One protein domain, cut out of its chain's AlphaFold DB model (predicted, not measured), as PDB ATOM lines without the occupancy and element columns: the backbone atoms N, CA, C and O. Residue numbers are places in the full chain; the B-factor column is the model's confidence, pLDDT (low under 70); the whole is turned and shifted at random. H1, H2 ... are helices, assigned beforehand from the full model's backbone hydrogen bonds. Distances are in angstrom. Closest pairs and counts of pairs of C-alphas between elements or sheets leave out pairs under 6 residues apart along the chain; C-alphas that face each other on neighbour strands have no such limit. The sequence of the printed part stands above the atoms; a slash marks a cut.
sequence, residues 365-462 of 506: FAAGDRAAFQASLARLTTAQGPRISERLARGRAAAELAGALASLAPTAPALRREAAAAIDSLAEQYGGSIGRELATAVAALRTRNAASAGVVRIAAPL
ATOM      1  N   PHE A 365     213.584  98.237 103.873       86.69
ATOM      2  CA  PHE A 365     213.741  96.799 103.682       86.69
ATOM      3  C   PHE A 365     212.394  96.074 103.729       86.69
ATOM      4  O   PHE A 365     212.068  95.343 102.797       86.69
ATOM      5  N   ALA A 366     211.583  96.313 104.763       85.38
ATOM      6  CA  ALA A 366     210.276  95.682 104.924       85.38
ATOM      7  C   ALA A 366     209.286  96.057 103.808       85.38
ATOM      8  O   ALA A 366     208.466  95.230 103.418       85.38
ATOM      9  N   ALA A 367     209.380  97.276 103.268       85.81
ATOM     10  CA  ALA A 367     208.590  97.735 102.127       85.81
ATOM     11  C   ALA A 367     209.079  97.188 100.769       85.81
ATOM     12  O   ALA A 367     208.405  97.384  99.759       85.81
ATOM     13  N   GLY A 368     210.246  96.533 100.717       84.06
ATOM     14  CA  GLY A 368     210.861  96.082  99.468       84.06
ATOM     15  C   GLY A 368     211.434  97.213  98.601       84.06
ATOM     16  O   GLY A 368     211.746  96.983  97.431       84.06
ATOM     17  N   ASP A 369     211.594  98.424  99.146       88.38
ATOM     18  CA  ASP A 369     212.141  99.571  98.423       88.38
ATOM     19  C   ASP A 369     213.672  99.512  98.408       88.38
ATOM     20  O   ASP A 369     214.371  99.948  99.328       88.38
ATOM     21  N   ARG A 370     214.201  98.968  97.311       86.44
ATOM     22  CA  ARG A 370     215.640  98.815  97.095       86.44
ATOM     23  C   ARG A 370     216.393 100.145  97.137       86.44
ATOM     24  O   ARG A 370     217.492 100.195  97.687       86.44
ATOM     25  N   ALA A 371     215.843 101.201  96.539       87.94
ATOM     26  CA  ALA A 371     216.539 102.479  96.415       87.94
ATOM     27  C   ALA A 371     216.622 103.181  97.773       87.94
ATOM     28  O   ALA A 371     217.705 103.607  98.182       87.94
ATOM     29  N   ALA A 372     215.504 103.223  98.503       86.81
ATOM     30  CA  ALA A 372     215.465 103.779  99.850       86.81
ATOM     31  C   ALA A 372     216.344 102.977 100.822       86.81
ATOM     32  O   ALA A 372     217.074 103.571 101.617       86.81
ATOM     33  N   PHE A 373     216.355 101.643 100.717       87.19
ATOM     34  CA  PHE A 373     217.178 100.788 101.574       87.19
ATOM     35  C   PHE A 373     218.673 101.066 101.381       87.19
ATOM     36  O   PHE A 373     219.391 101.308 102.354       87.19
ATOM     37  N   GLN A 374     219.137 101.117 100.129       85.44
ATOM     38  CA  GLN A 374     220.535 101.422  99.813       85.44
ATOM     39  C   GLN A 374     220.924 102.841 100.246       85.44
ATOM     40  O   GLN A 374     222.002 103.042 100.806       85.44
ATOM     41  N   ALA A 375     220.039 103.824 100.060       86.00
ATOM     42  CA  ALA A 375     220.279 105.195 100.501       86.00
ATOM     43  C   ALA A 375     220.393 105.308 102.033       86.00
ATOM     44  O   ALA A 375     221.256 106.026 102.540       86.00
ATOM     45  N   SER A 376     219.550 104.607 102.794       83.75
ATOM     46  CA  SER A 376     219.612 104.592 104.264       83.75
ATOM     47  C   SER A 376     220.853 103.861 104.777       83.75
ATOM     48  O   SER A 376     221.546 104.369 105.661       83.75
ATOM     49  N   LEU A 377     221.212 102.732 104.162       80.00
ATOM     50  CA  LEU A 377     222.418 101.983 104.514       80.00
ATOM     51  C   LEU A 377     223.698 102.766 104.197       80.00
ATOM     52  O   LEU A 377     224.617 102.823 105.017       80.00
ATOM     53  N   ALA A 378     223.749 103.442 103.049       79.75
ATOM     54  CA  ALA A 378     224.831 104.360 102.725       79.75
ATOM     55  C   ALA A 378     224.932 105.475 103.779       79.75
ATOM     56  O   ALA A 378     226.021 105.739 104.278       79.75
ATOM     57  N   ARG A 379     223.817 106.085 104.207       78.19
ATOM     58  CA  ARG A 379     223.809 107.148 105.239       78.19
ATOM     59  C   ARG A 379     224.256 106.676 106.634       78.19
ATOM     60  O   ARG A 379     224.755 107.489 107.417       78.19
ATOM     61  N   LEU A 380     224.103 105.390 106.952       75.25
ATOM     62  CA  LEU A 380     224.626 104.771 108.179       75.25
ATOM     63  C   LEU A 380     226.138 104.506 108.109       75.25
ATOM     64  O   LEU A 380     226.831 104.588 109.124       75.25
ATOM     65  N   THR A 381     226.664 104.225 106.915       68.50
ATOM     66  CA  THR A 381     228.033 103.715 106.722       68.50
ATOM     67  C   THR A 381     229.027 104.775 106.232       68.50
ATOM     68  O   THR A 381     230.202 104.728 106.593       68.50
ATOM     69  N   THR A 382     228.570 105.783 105.483       63.84
ATOM     70  CA  THR A 382     229.422 106.796 104.821       63.84
ATOM     71  C   THR A 382     229.838 107.975 105.702       63.84
ATOM     72  O   THR A 382     230.791 108.676 105.366       63.84
ATOM     73  N   ALA A 383     229.201 108.198 106.856       54.78
ATOM     74  CA  ALA A 383     229.566 109.297 107.753       54.78
ATOM     75  C   ALA A 383     230.870 108.986 108.514       54.78
ATOM     76  O   ALA A 383     230.830 108.502 109.644       54.78
ATOM     77  N   GLN A 384     232.036 109.239 107.908       56.22
ATOM     78  CA  GLN A 384     233.347 109.096 108.550       56.22
ATOM     79  C   GLN A 384     233.592 110.216 109.570       56.22
ATOM     80  O   GLN A 384     234.254 111.209 109.296       56.22
ATOM     81  N   GLY A 385     233.059 110.040 110.776       57.50
ATOM     82  CA  GLY A 385     233.505 110.806 111.934       57.50
ATOM     83  C   GLY A 385     234.961 110.451 112.296       57.50
ATOM     84  O   GLY A 385     235.304 109.261 112.251       57.50
ATOM     85  N   PRO A 386     235.830 111.426 112.627       55.16
ATOM     86  CA  PRO A 386     237.262 111.204 112.854       55.16
ATOM     87  C   PRO A 386     237.579 110.453 114.159       55.16
ATOM     88  O   PRO A 386     238.727 110.068 114.381       55.16
ATOM     89  N   ARG A 387     236.599 110.238 115.051       73.75
ATOM     90  CA  ARG A 387     236.823 109.666 116.390       73.75
ATOM     91  C   ARG A 387     236.547 108.160 116.447       73.75
ATOM     92  O   ARG A 387     235.560 107.661 115.906       73.75
ATOM     93  N   ILE A 388     237.375 107.430 117.204       72.56
ATOM     94  CA  ILE A 388     237.215 105.982 117.457       72.56
ATOM     95  C   ILE A 388     235.851 105.668 118.096       72.56
ATOM     96  O   ILE A 388     235.212 104.686 117.724       72.56
ATOM     97  N   SER A 389     235.366 106.516 119.009       71.50
ATOM     98  CA  SER A 389     234.052 106.366 119.651       71.50
ATOM     99  C   SER A 389     232.891 106.424 118.650       71.50
ATOM    100  O   SER A 389     231.977 105.607 118.720       71.50
ATOM    101  N   GLU A 390     232.957 107.325 117.669       74.31
ATOM    102  CA  GLU A 390     231.960 107.455 116.597       74.31
ATOM    103  C   GLU A 390     232.005 106.269 115.629       74.31
ATOM    104  O   GLU A 390     230.976 105.856 115.095       74.31
ATOM    105  N   ARG A 391     233.195 105.699 115.399       75.81
ATOM    106  CA  ARG A 391     233.360 104.459 114.628       75.81
ATOM    107  C   ARG A 391     232.750 103.260 115.365       75.81
ATOM    108  O   ARG A 391     232.022 102.488 114.752       75.81
ATOM    109  N   LEU A 392     232.983 103.120 116.671       76.38
ATOM    110  CA  LEU A 392     232.398 102.038 117.475       76.38
ATOM    111  C   LEU A 392     230.871 102.149 117.592       76.38
ATOM    112  O   LEU A 392     230.185 101.135 117.481       76.38
ATOM    113  N   ALA A 393     230.330 103.359 117.764       77.00
ATOM    114  CA  ALA A 393     228.884 103.592 117.792       77.00
ATOM    115  C   ALA A 393     228.209 103.198 116.465       77.00
ATOM    116  O   ALA A 393     227.168 102.547 116.475       77.00
ATOM    117  N   ARG A 394     228.841 103.512 115.325       76.44
ATOM    118  CA  ARG A 394     228.390 103.067 113.996       76.44
ATOM    119  C   ARG A 394     228.460 101.553 113.829       76.44
ATOM    120  O   ARG A 394     227.524 100.969 113.300       76.44
ATOM    121  N   GLY A 395     229.532 100.920 114.305       76.19
ATOM    122  CA  GLY A 395     229.657  99.462 114.294       76.19
ATOM    123  C   GLY A 395     228.526  98.774 115.067       76.19
ATOM    124  O   GLY A 395     227.938  97.822 114.567       76.19
ATOM    125  N   ARG A 396     228.159  99.303 116.243       80.12
ATOM    126  CA  ARG A 396     227.015  98.804 117.028       80.12
ATOM    127  C   ARG A 396     225.677  99.025 116.323       80.12
ATOM    128  O   ARG A 396     224.890  98.096 116.251       80.12
ATOM    129  N   ALA A 397     225.455 100.207 115.751       78.81
ATOM    130  CA  ALA A 397     224.248 100.503 114.977       78.81
ATOM    131  C   ALA A 397     224.103  99.601 113.739       78.81
ATOM    132  O   ALA A 397     223.007  99.161 113.406       78.81
ATOM    133  N   ALA A 398     225.216  99.293 113.065       78.75
ATOM    134  CA  ALA A 398     225.237  98.349 111.955       78.75
ATOM    135  C   ALA A 398     224.928  96.916 112.417       78.75
ATOM    136  O   ALA A 398     224.206  96.206 111.723       78.75
ATOM    137  N   ALA A 399     225.448  96.497 113.576       78.19
ATOM    138  CA  ALA A 399     225.148  95.190 114.160       78.19
ATOM    139  C   ALA A 399     223.673  95.073 114.579       78.19
ATOM    140  O   ALA A 399     223.035  94.064 114.288       78.19
ATOM    141  N   GLU A 400     223.116  96.127 115.178       82.38
ATOM    142  CA  GLU A 400     221.697  96.231 115.530       82.38
ATOM    143  C   GLU A 400     220.800  96.126 114.288       82.38
ATOM    144  O   GLU A 400     219.952  95.237 114.219       82.38
ATOM    145  N   LEU A 401     221.066  96.942 113.257       83.50
ATOM    146  CA  LEU A 401     220.349  96.868 111.982       83.50
ATOM    147  C   LEU A 401     220.469  95.473 111.351       83.50
ATOM    148  O   LEU A 401     219.490  94.932 110.845       83.50
ATOM    149  N   ALA A 402     221.654  94.863 111.375       79.12
ATOM    150  CA  ALA A 402     221.859  93.530 110.816       79.12
ATOM    151  C   ALA A 402     221.014  92.461 111.531       79.12
ATOM    152  O   ALA A 402     220.441  91.593 110.867       79.12
ATOM    153  N   GLY A 403     220.906  92.545 112.860       78.19
ATOM    154  CA  GLY A 403     220.018  91.699 113.656       78.19
ATOM    155  C   GLY A 403     218.545  91.889 113.284       78.19
ATOM    156  O   GLY A 403     217.849  90.907 113.026       78.19
ATOM    157  N   ALA A 404     218.085  93.138 113.168       78.19
ATOM    158  CA  ALA A 404     216.709  93.455 112.779       78.19
ATOM    159  C   ALA A 404     216.364  92.941 111.369       78.19
ATOM    160  O   ALA A 404     215.338  92.291 111.161       78.19
ATOM    161  N   LEU A 405     217.258  93.144 110.397       82.94
ATOM    162  CA  LEU A 405     217.082  92.663 109.024       82.94
ATOM    163  C   LEU A 405     217.036  91.134 108.940       82.94
ATOM    164  O   LEU A 405     216.304  90.596 108.112       82.94
ATOM    165  N   ALA A 406     217.788  90.422 109.786       79.81
ATOM    166  CA  ALA A 406     217.717  88.963 109.861       79.81
ATOM    167  C   ALA A 406     216.322  88.486 110.301       79.81
ATOM    168  O   ALA A 406     215.785  87.551 109.703       79.81
ATOM    169  N   SER A 407     215.714  89.171 111.274       76.75
ATOM    170  CA  SER A 407     214.346  88.906 111.740       76.75
ATOM    171  C   SER A 407     213.282  89.275 110.696       76.75
ATOM    172  O   SER A 407     212.284  88.570 110.561       76.75
ATOM    173  N   LEU A 408     213.510  90.335 109.913       75.31
ATOM    174  CA  LEU A 408     212.618  90.794 108.836       75.31
ATOM    175  C   LEU A 408     212.866  90.099 107.487       75.31
ATOM    176  O   LEU A 408     212.101  90.282 106.545       75.31
ATOM    177  N   ALA A 409     213.891  89.255 107.362       77.25
ATOM    178  CA  ALA A 409     214.224  88.548 106.123       77.25
ATOM    179  C   ALA A 409     213.047  87.820 105.420       77.25
ATOM    180  O   ALA A 409     213.076  87.754 104.185       77.25
ATOM    181  N   PRO A 410     212.025  87.281 106.127       73.31
ATOM    182  CA  PRO A 410     210.855  86.683 105.483       73.31
ATOM    183  C   PRO A 410     210.007  87.680 104.679       73.31
ATOM    184  O   PRO A 410     209.365  87.274 103.713       73.31
ATOM    185  N   THR A 411     209.991  88.966 105.051       71.88
ATOM    186  CA  THR A 411     209.108  89.971 104.435       71.88
ATOM    187  C   THR A 411     209.651  90.504 103.106       71.88
ATOM    188  O   THR A 411     208.870  90.932 102.260       71.88
ATOM    189  N   ALA A 412     210.969  90.429 102.879       75.62
ATOM    190  CA  ALA A 412     211.631  90.940 101.675       75.62
ATOM    191  C   ALA A 412     212.700  89.970 101.121       75.62
ATOM    192  O   ALA A 412     213.901  90.274 101.105       75.62
ATOM    193  N   PRO A 413     212.298  88.793 100.596       73.50
ATOM    194  CA  PRO A 413     213.233  87.754 100.150       73.50
ATOM    195  C   PRO A 413     214.148  88.205  98.998       73.50
ATOM    196  O   PRO A 413     215.260  87.690  98.865       73.50
ATOM    197  N   ALA A 414     213.709  89.176  98.189       79.38
ATOM    198  CA  ALA A 414     214.491  89.743  97.090       79.38
ATOM    199  C   ALA A 414     215.692  90.574  97.580       79.38
ATOM    200  O   ALA A 414     216.765  90.504  96.987       79.38
ATOM    201  N   LEU A 415     215.539  91.304  98.692       79.44
ATOM    202  CA  LEU A 415     216.585  92.173  99.249       79.44
ATOM    203  C   LEU A 415     217.543  91.432 100.187       79.44
ATOM    204  O   LEU A 415     218.637  91.911 100.469       79.44
ATOM    205  N   ARG A 416     217.169  90.231 100.636       80.94
ATOM    206  CA  ARG A 416     217.917  89.419 101.603       80.94
ATOM    207  C   ARG A 416     219.393  89.203 101.238       80.94
ATOM    208  O   ARG A 416     220.265  89.349 102.091       80.94
ATOM    209  N   ARG A 417     219.695  88.843  99.980       80.06
ATOM    210  CA  ARG A 417     221.087  88.615  99.532       80.06
ATOM    211  C   ARG A 417     221.890  89.910  99.469       80.06
ATOM    212  O   ARG A 417     223.076  89.899  99.778       80.06
ATOM    213  N   GLU A 418     221.241  91.000  99.080       79.19
ATOM    214  CA  GLU A 418     221.862  92.321  98.985       79.19
ATOM    215  C   GLU A 418     222.166  92.888 100.372       79.19
ATOM    216  O   GLU A 418     223.273  93.363 100.601       79.19
ATOM    217  N   ALA A 419     221.235  92.744 101.320       80.81
ATOM    218  CA  ALA A 419     221.457  93.077 102.724       80.81
ATOM    219  C   ALA A 419     222.612  92.257 103.314       80.81
ATOM    220  O   ALA A 419     223.522  92.827 103.912       80.81
ATOM    221  N   ALA A 420     222.636  90.938 103.079       82.69
ATOM    222  CA  ALA A 420     223.730  90.084 103.533       82.69
ATOM    223  C   ALA A 420     225.090  90.540 102.980       82.69
ATOM    224  O   ALA A 420     226.045  90.614 103.739       82.69
ATOM    225  N   ALA A 421     225.183  90.864 101.685       82.12
ATOM    226  CA  ALA A 421     226.426  91.330 101.067       82.12
ATOM    227  C   ALA A 421     226.883  92.694 101.614       82.12
ATOM    228  O   ALA A 421     228.067  92.888 101.887       82.12
ATOM    229  N   ALA A 422     225.949  93.625 101.810       78.19
ATOM    230  CA  ALA A 422     226.274  94.951 102.314       78.19
ATOM    231  C   ALA A 422     226.715  94.931 103.792       78.19
ATOM    232  O   ALA A 422     227.603  95.688 104.174       78.19
ATOM    233  N   ILE A 423     226.156  94.031 104.610       79.31
ATOM    234  CA  ILE A 423     226.565  93.833 106.011       79.31
ATOM    235  C   ILE A 423     227.896  93.071 106.103       79.31
ATOM    236  O   ILE A 423     228.720  93.400 106.953       79.31
ATOM    237  N   ASP A 424     228.154  92.104 105.214       81.19
ATOM    238  CA  ASP A 424     229.429  91.364 105.161       81.19
ATOM    239  C   ASP A 424     230.613  92.312 104.906       81.19
ATOM    240  O   ASP A 424     231.615  92.275 105.616       81.19
ATOM    241  N   SER A 425     230.438  93.270 103.988       78.25
ATOM    242  CA  SER A 425     231.428  94.326 103.733       78.25
ATOM    243  C   SER A 425     231.690  95.220 104.955       78.25
ATOM    244  O   SER A 425     232.783  95.767 105.101       78.25
ATOM    245  N   LEU A 426     230.716  95.364 105.864       73.94
ATOM    246  CA  LEU A 426     230.910  96.059 107.139       73.94
ATOM    247  C   LEU A 426     231.631  95.172 108.157       73.94
ATOM    248  O   LEU A 426     232.493  95.673 108.874       73.94
ATOM    249  N   ALA A 427     231.335  93.870 108.209       72.12
ATOM    250  CA  ALA A 427     232.025  92.925 109.091       72.12
ATOM    251  C   ALA A 427     233.539  92.897 108.822       72.12
ATOM    252  O   ALA A 427     234.328  92.906 109.763       72.12
ATOM    253  N   GLU A 428     233.957  92.972 107.556       73.56
ATOM    254  CA  GLU A 428     235.375  93.070 107.169       73.56
ATOM    255  C   GLU A 428     236.061  94.347 107.698       73.56
ATOM    256  O   GLU A 428     237.265  94.359 107.955       73.56
ATOM    257  N   GLN A 429     235.301  95.428 107.911       74.69
ATOM    258  CA  GLN A 429     235.808  96.719 108.395       74.69
ATOM    259  C   GLN A 429     235.873  96.824 109.930       74.69
ATOM    260  O   GLN A 429     236.551  97.719 110.461       74.69
ATOM    261  N   TYR A 430     235.175  95.942 110.656       72.06
ATOM    262  CA  TYR A 430     235.084  95.935 112.119       72.06
ATOM    263  C   TYR A 430     235.604  94.609 112.699       72.06
ATOM    264  O   TYR A 430     235.002  93.561 112.526       72.06
ATOM    265  N   GLY A 431     236.705  94.645 113.459       70.81
ATOM    266  CA  GLY A 431     237.208  93.472 114.189       70.81
ATOM    267  C   GLY A 431     236.506  93.227 115.539       70.81
ATOM    268  O   GLY A 431     235.646  93.995 115.975       70.81
ATOM    269  N   GLY A 432     236.920  92.177 116.255       80.38
ATOM    270  CA  GLY A 432     236.544  91.955 117.660       80.38
ATOM    271  C   GLY A 432     235.113  91.438 117.879       80.38
ATOM    272  O   GLY A 432     234.667  90.515 117.203       80.38
ATOM    273  N   SER A 433     234.403  91.963 118.886       78.25
ATOM    274  CA  SER A 433     233.020  91.549 119.199       78.25
ATOM    275  C   SER A 433     232.012  92.001 118.140       78.25
ATOM    276  O   SER A 433     231.191  91.193 117.722       78.25
ATOM    277  N   ILE A 434     232.137  93.234 117.639       77.50
ATOM    278  CA  ILE A 434     231.236  93.810 116.625       77.50
ATOM    279  C   ILE A 434     231.329  93.032 115.306       77.50
ATOM    280  O   ILE A 434     230.309  92.686 114.720       77.50
ATOM    281  N   GLY A 435     232.544  92.685 114.863       78.81
ATOM    282  CA  GLY A 435     232.734  91.844 113.675       78.81
ATOM    283  C   GLY A 435     232.093  90.460 113.807       78.81
ATOM    284  O   GLY A 435     231.505  89.959 112.852       78.81
ATOM    285  N   ARG A 436     232.149  89.856 115.006       82.06
ATOM    286  CA  ARG A 436     231.484  88.570 115.282       82.06
ATOM    287  C   ARG A 436     229.960  88.686 115.237       82.06
ATOM    288  O   ARG A 436     229.333  87.847 114.605       82.06
ATOM    289  N   GLU A 437     229.381  89.718 115.848       78.38
ATOM    290  CA  GLU A 437     227.931  89.978 115.806       78.38
ATOM    291  C   GLU A 437     227.432  90.178 114.367       78.38
ATOM    292  O   GLU A 437     226.454  89.550 113.955       78.38
ATOM    293  N   LEU A 438     228.157  90.970 113.568       79.56
ATOM    294  CA  LEU A 438     227.858  91.177 112.149       79.56
ATOM    295  C   LEU A 438     227.951  89.869 111.350       79.56
ATOM    296  O   LEU A 438     227.045  89.558 110.579       79.56
ATOM    297  N   ALA A 439     228.995  89.064 111.566       81.44
ATOM    298  CA  ALA A 439     229.147  87.768 110.903       81.44
ATOM    299  C   ALA A 439     228.014  86.786 111.263       81.44
ATOM    300  O   ALA A 439     227.503  86.080 110.389       81.44
ATOM    301  N   THR A 440     227.570  86.764 112.526       81.88
ATOM    302  CA  THR A 440     226.411  85.970 112.965       81.88
ATOM    303  C   THR A 440     225.125  86.424 112.268       81.88
ATOM    304  O   THR A 440     224.375  85.584 111.765       81.88
ATOM    305  N   ALA A 441     224.888  87.734 112.170       73.19
ATOM    306  CA  ALA A 441     223.723  88.277 111.477       73.19
ATOM    307  C   ALA A 441     223.745  87.976 109.966       73.19
ATOM    308  O   ALA A 441     222.729  87.576 109.397       73.19
ATOM    309  N   VAL A 442     224.910  88.066 109.313       78.94
ATOM    310  CA  VAL A 442     225.094  87.677 107.902       78.94
ATOM    311  C   VAL A 442     224.804  86.191 107.694       78.94
ATOM    312  O   VAL A 442     224.144  85.822 106.719       78.94
ATOM    313  N   ALA A 443     225.247  85.322 108.608       81.00
ATOM    314  CA  ALA A 443     224.929  83.900 108.555       81.00
ATOM    315  C   ALA A 443     223.410  83.656 108.655       81.00
ATOM    316  O   ALA A 443     222.863  82.916 107.833       81.00
ATOM    317  N   ALA A 444     222.712  84.334 109.574       75.69
ATOM    318  CA  ALA A 444     221.250  84.274 109.695       75.69
ATOM    319  C   ALA A 444     220.534  84.800 108.433       75.69
ATOM    320  O   ALA A 444     219.609  84.181 107.906       75.69
ATOM    321  N   LEU A 445     221.033  85.890 107.847       73.88
ATOM    322  CA  LEU A 445     220.561  86.405 106.563       73.88
ATOM    323  C   LEU A 445     220.886  85.482 105.385       73.88
ATOM    324  O   LEU A 445     220.239  85.599 104.352       73.88
ATOM    325  N   ARG A 446     221.794  84.508 105.494       77.75
ATOM    326  CA  ARG A 446     222.106  83.541 104.419       77.75
ATOM    327  C   ARG A 446     221.369  82.199 104.557       77.75
ATOM    328  O   ARG A 446     221.149  81.529 103.547       77.75
ATOM    329  N   THR A 447     220.921  81.812 105.752       73.38
ATOM    330  CA  THR A 447     220.219  80.534 105.997       73.38
ATOM    331  C   THR A 447     218.782  80.503 105.456       73.38
ATOM    332  O   THR A 447     217.860  81.097 106.018       73.38
ATOM    333  N   ARG A 448     218.534  79.745 104.374       52.47
ATOM    334  CA  ARG A 448     217.203  79.624 103.728       52.47
ATOM    335  C   ARG A 448     216.038  79.297 104.684       52.47
ATOM    336  O   ARG A 448     214.922  79.696 104.380       52.47
ATOM    337  N   ASN A 449     216.302  78.661 105.831       47.50
ATOM    338  CA  ASN A 449     215.291  78.145 106.765       47.50
ATOM    339  C   ASN A 449     215.097  78.957 108.061       47.50
ATOM    340  O   ASN A 449     214.401  78.486 108.953       47.50
ATOM    341  N   ALA A 450     215.635  80.175 108.190       42.81
ATOM    342  CA  ALA A 450     215.356  81.014 109.369       42.81
ATOM    343  C   ALA A 450     213.871  81.458 109.485       42.81
ATOM    344  O   ALA A 450     213.487  82.071 110.470       42.81
ATOM    345  N   ALA A 451     213.035  81.131 108.492       40.81
ATOM    346  CA  ALA A 451     211.697  81.682 108.286       40.81
ATOM    347  C   ALA A 451     210.572  80.631 108.160       40.81
ATOM    348  O   ALA A 451     209.546  80.910 107.548       40.81
ATOM    349  N   SER A 452     210.741  79.412 108.686       32.53
ATOM    350  CA  SER A 452     209.618  78.463 108.848       32.53
ATOM    351  C   SER A 452     209.057  78.425 110.274       32.53
ATOM    352  O   SER A 452     208.108  77.693 110.538       32.53
ATOM    353  N   ALA A 453     209.594  79.235 111.187       31.39
ATOM    354  CA  ALA A 453     209.003  79.494 112.492       31.39
ATOM    355  C   ALA A 453     208.411  80.908 112.480       31.39
ATOM    356  O   ALA A 453     209.138  81.890 112.567       31.39
ATOM    357  N   GLY A 454     207.090  81.000 112.333       33.09
ATOM    358  CA  GLY A 454     206.364  82.252 112.531       33.09
ATOM    359  C   GLY A 454     206.078  83.050 111.264       33.09
ATOM    360  O   GLY A 454     206.368  84.239 111.208       33.09
ATOM    361  N   VAL A 455     205.357  82.463 110.301       30.50
ATOM    362  CA  VAL A 455     204.328  83.262 109.612       30.50
ATOM    363  C   VAL A 455     203.260  83.563 110.666       30.50
ATOM    364  O   VAL A 455     202.229  82.895 110.751       30.50
ATOM    365  N   VAL A 456     203.554  84.516 111.551       31.17
ATOM    366  CA  VAL A 456     202.534  85.127 112.389       31.17
ATOM    367  C   VAL A 456     201.740  85.997 111.438       31.17
ATOM    368  O   VAL A 456     202.239  86.951 110.847       31.17
ATOM    369  N   ARG A 457     200.507  85.554 111.209       28.52
ATOM    370  CA  ARG A 457     199.510  86.278 110.440       28.52
ATOM    371  C   ARG A 457     199.466  87.736 110.893       28.52
ATOM    372  O   ARG A 457     199.484  88.028 112.087       28.52
ATOM    373  N   ILE A 458     199.358  88.597 109.887       33.75
ATOM    374  CA  ILE A 458     198.847  89.967 109.921       33.75
ATOM    375  C   ILE A 458     197.900  90.131 111.117       33.75
ATOM    376  O   ILE A 458     196.894  89.429 111.200       33.75
ATOM    377  N   ALA A 459     198.245  91.039 112.032       35.03
ATOM    378  CA  ALA A 459     197.408  91.411 113.173       35.03
ATOM    379  C   ALA A 459     197.080  90.280 114.172       35.03
ATOM    380  O   ALA A 459     196.013  90.305 114.785       35.03
ATOM    381  N   ALA A 460     197.956  89.287 114.372       37.88
ATOM    382  CA  ALA A 460     197.764  88.382 115.501       37.88
ATOM    383  C   ALA A 460     197.867  89.189 116.811       37.88
ATOM    384  O   ALA A 460     198.893  89.844 117.037       37.88
ATOM    385  N   PRO A 461     196.832  89.171 117.666       51.94
ATOM    386  CA  PRO A 461     196.921  89.792 118.971       51.94
ATOM    387  C   PRO A 461     198.128  89.203 119.715       51.94
ATOM    388  O   PRO A 461     198.310  87.985 119.708       51.94
ATOM    389  N   LEU A 462     198.962  90.055 120.337       59.16
ATOM    390  CA  LEU A 462     200.014  89.585 121.256       59.16
ATOM    391  C   LEU A 462     199.403  88.538 122.199       59.16
ATOM    392  O   LEU A 462     198.268  88.748 122.646       59.16
TER     393      LEU A 462
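Overview. This is residues 365 to 462 of the 506 residues of an uncharacterized protein of Deltaproteobacteria bacterium (UniProt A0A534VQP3). Three helices, H2, H3 and H4, stand side by side in an up-and-down bundle, their centres making a triangle, while H1 runs along more loosely, touching H2 with its last two residues alone. After H4 a tail leaves the bundle, and its residues 456 to 462 stick out freely, adding to the length. The printed part has 98 residues with four named helices, H1 to H4 in chain order, and no named strand; the class is all helix. It is compact, with a radius of gyration of the C-alphas of 14.3 A, yet elongated in outline, spanning 45 by 27 by 27 A.

Arrangement. Begin with H1, residues 370 to 381, and H2, residues 388 to 408, which form a helical hairpin. They touch through residues 380 to 381 of H1 and 394 to 398 of H2 alone, the closest C-alphas being those of Leu 380 and Arg 394, 7.1 A apart, and they run opposite ways at a shallow tilt of 29 degrees. H2 is the hub, touching the three other helices. Go on to H3, residues 416 to 427, which makes a hairpin with H2: with residues 398 to 405 of H2 alone it touches, closest at the C-alphas of Ala 402 and Ile 423, 6.7 A apart, at a shallow tilt of 22 degrees, opposite ways. H4, residues 432 to 446, makes the next hairpin with H3; their closest C-alphas are those of Ala 427 and Gly 435, 4.8 A apart, and they run opposite ways at a shallow tilt of 13 degrees. H4 also touches H2, closest at the C-alphas of Ala 406 and Leu 445, 5.1 A apart, the same way at a shallow tilt of 22 degrees. H1 and H3 are near each other, and H1 and H4 are apart. In H1, H2 and H4 every O i to N i+4 pair is within hydrogen-bond range; in H3, 7 of 8 are.

Along the chain. Find C-alpha 370 at (215.640, 98.815, 97.095); from there H1 runs 16.4 A to C-alpha 381. H2, the longest helix, covers 30.2 A from C-alpha 388 at (237.215, 105.982, 117.457) to C-alpha 408. H3 is 16.4 A long from C-alpha 416 to C-alpha 427, and H4 runs 21.3 A from C-alpha 432 to C-alpha 446 at (222.106, 83.541, 104.419).

Size, cuts and confidence. Look for the two C-alphas farthest apart at Pro 386 and Pro 461, 46.1 A. The printed part has no cut; the link from H3 to H4 is tight, and the other two are short. The mean pLDDT of the printed part is 71.6, and residues 381 to 386 and 448 to 462 are under 70.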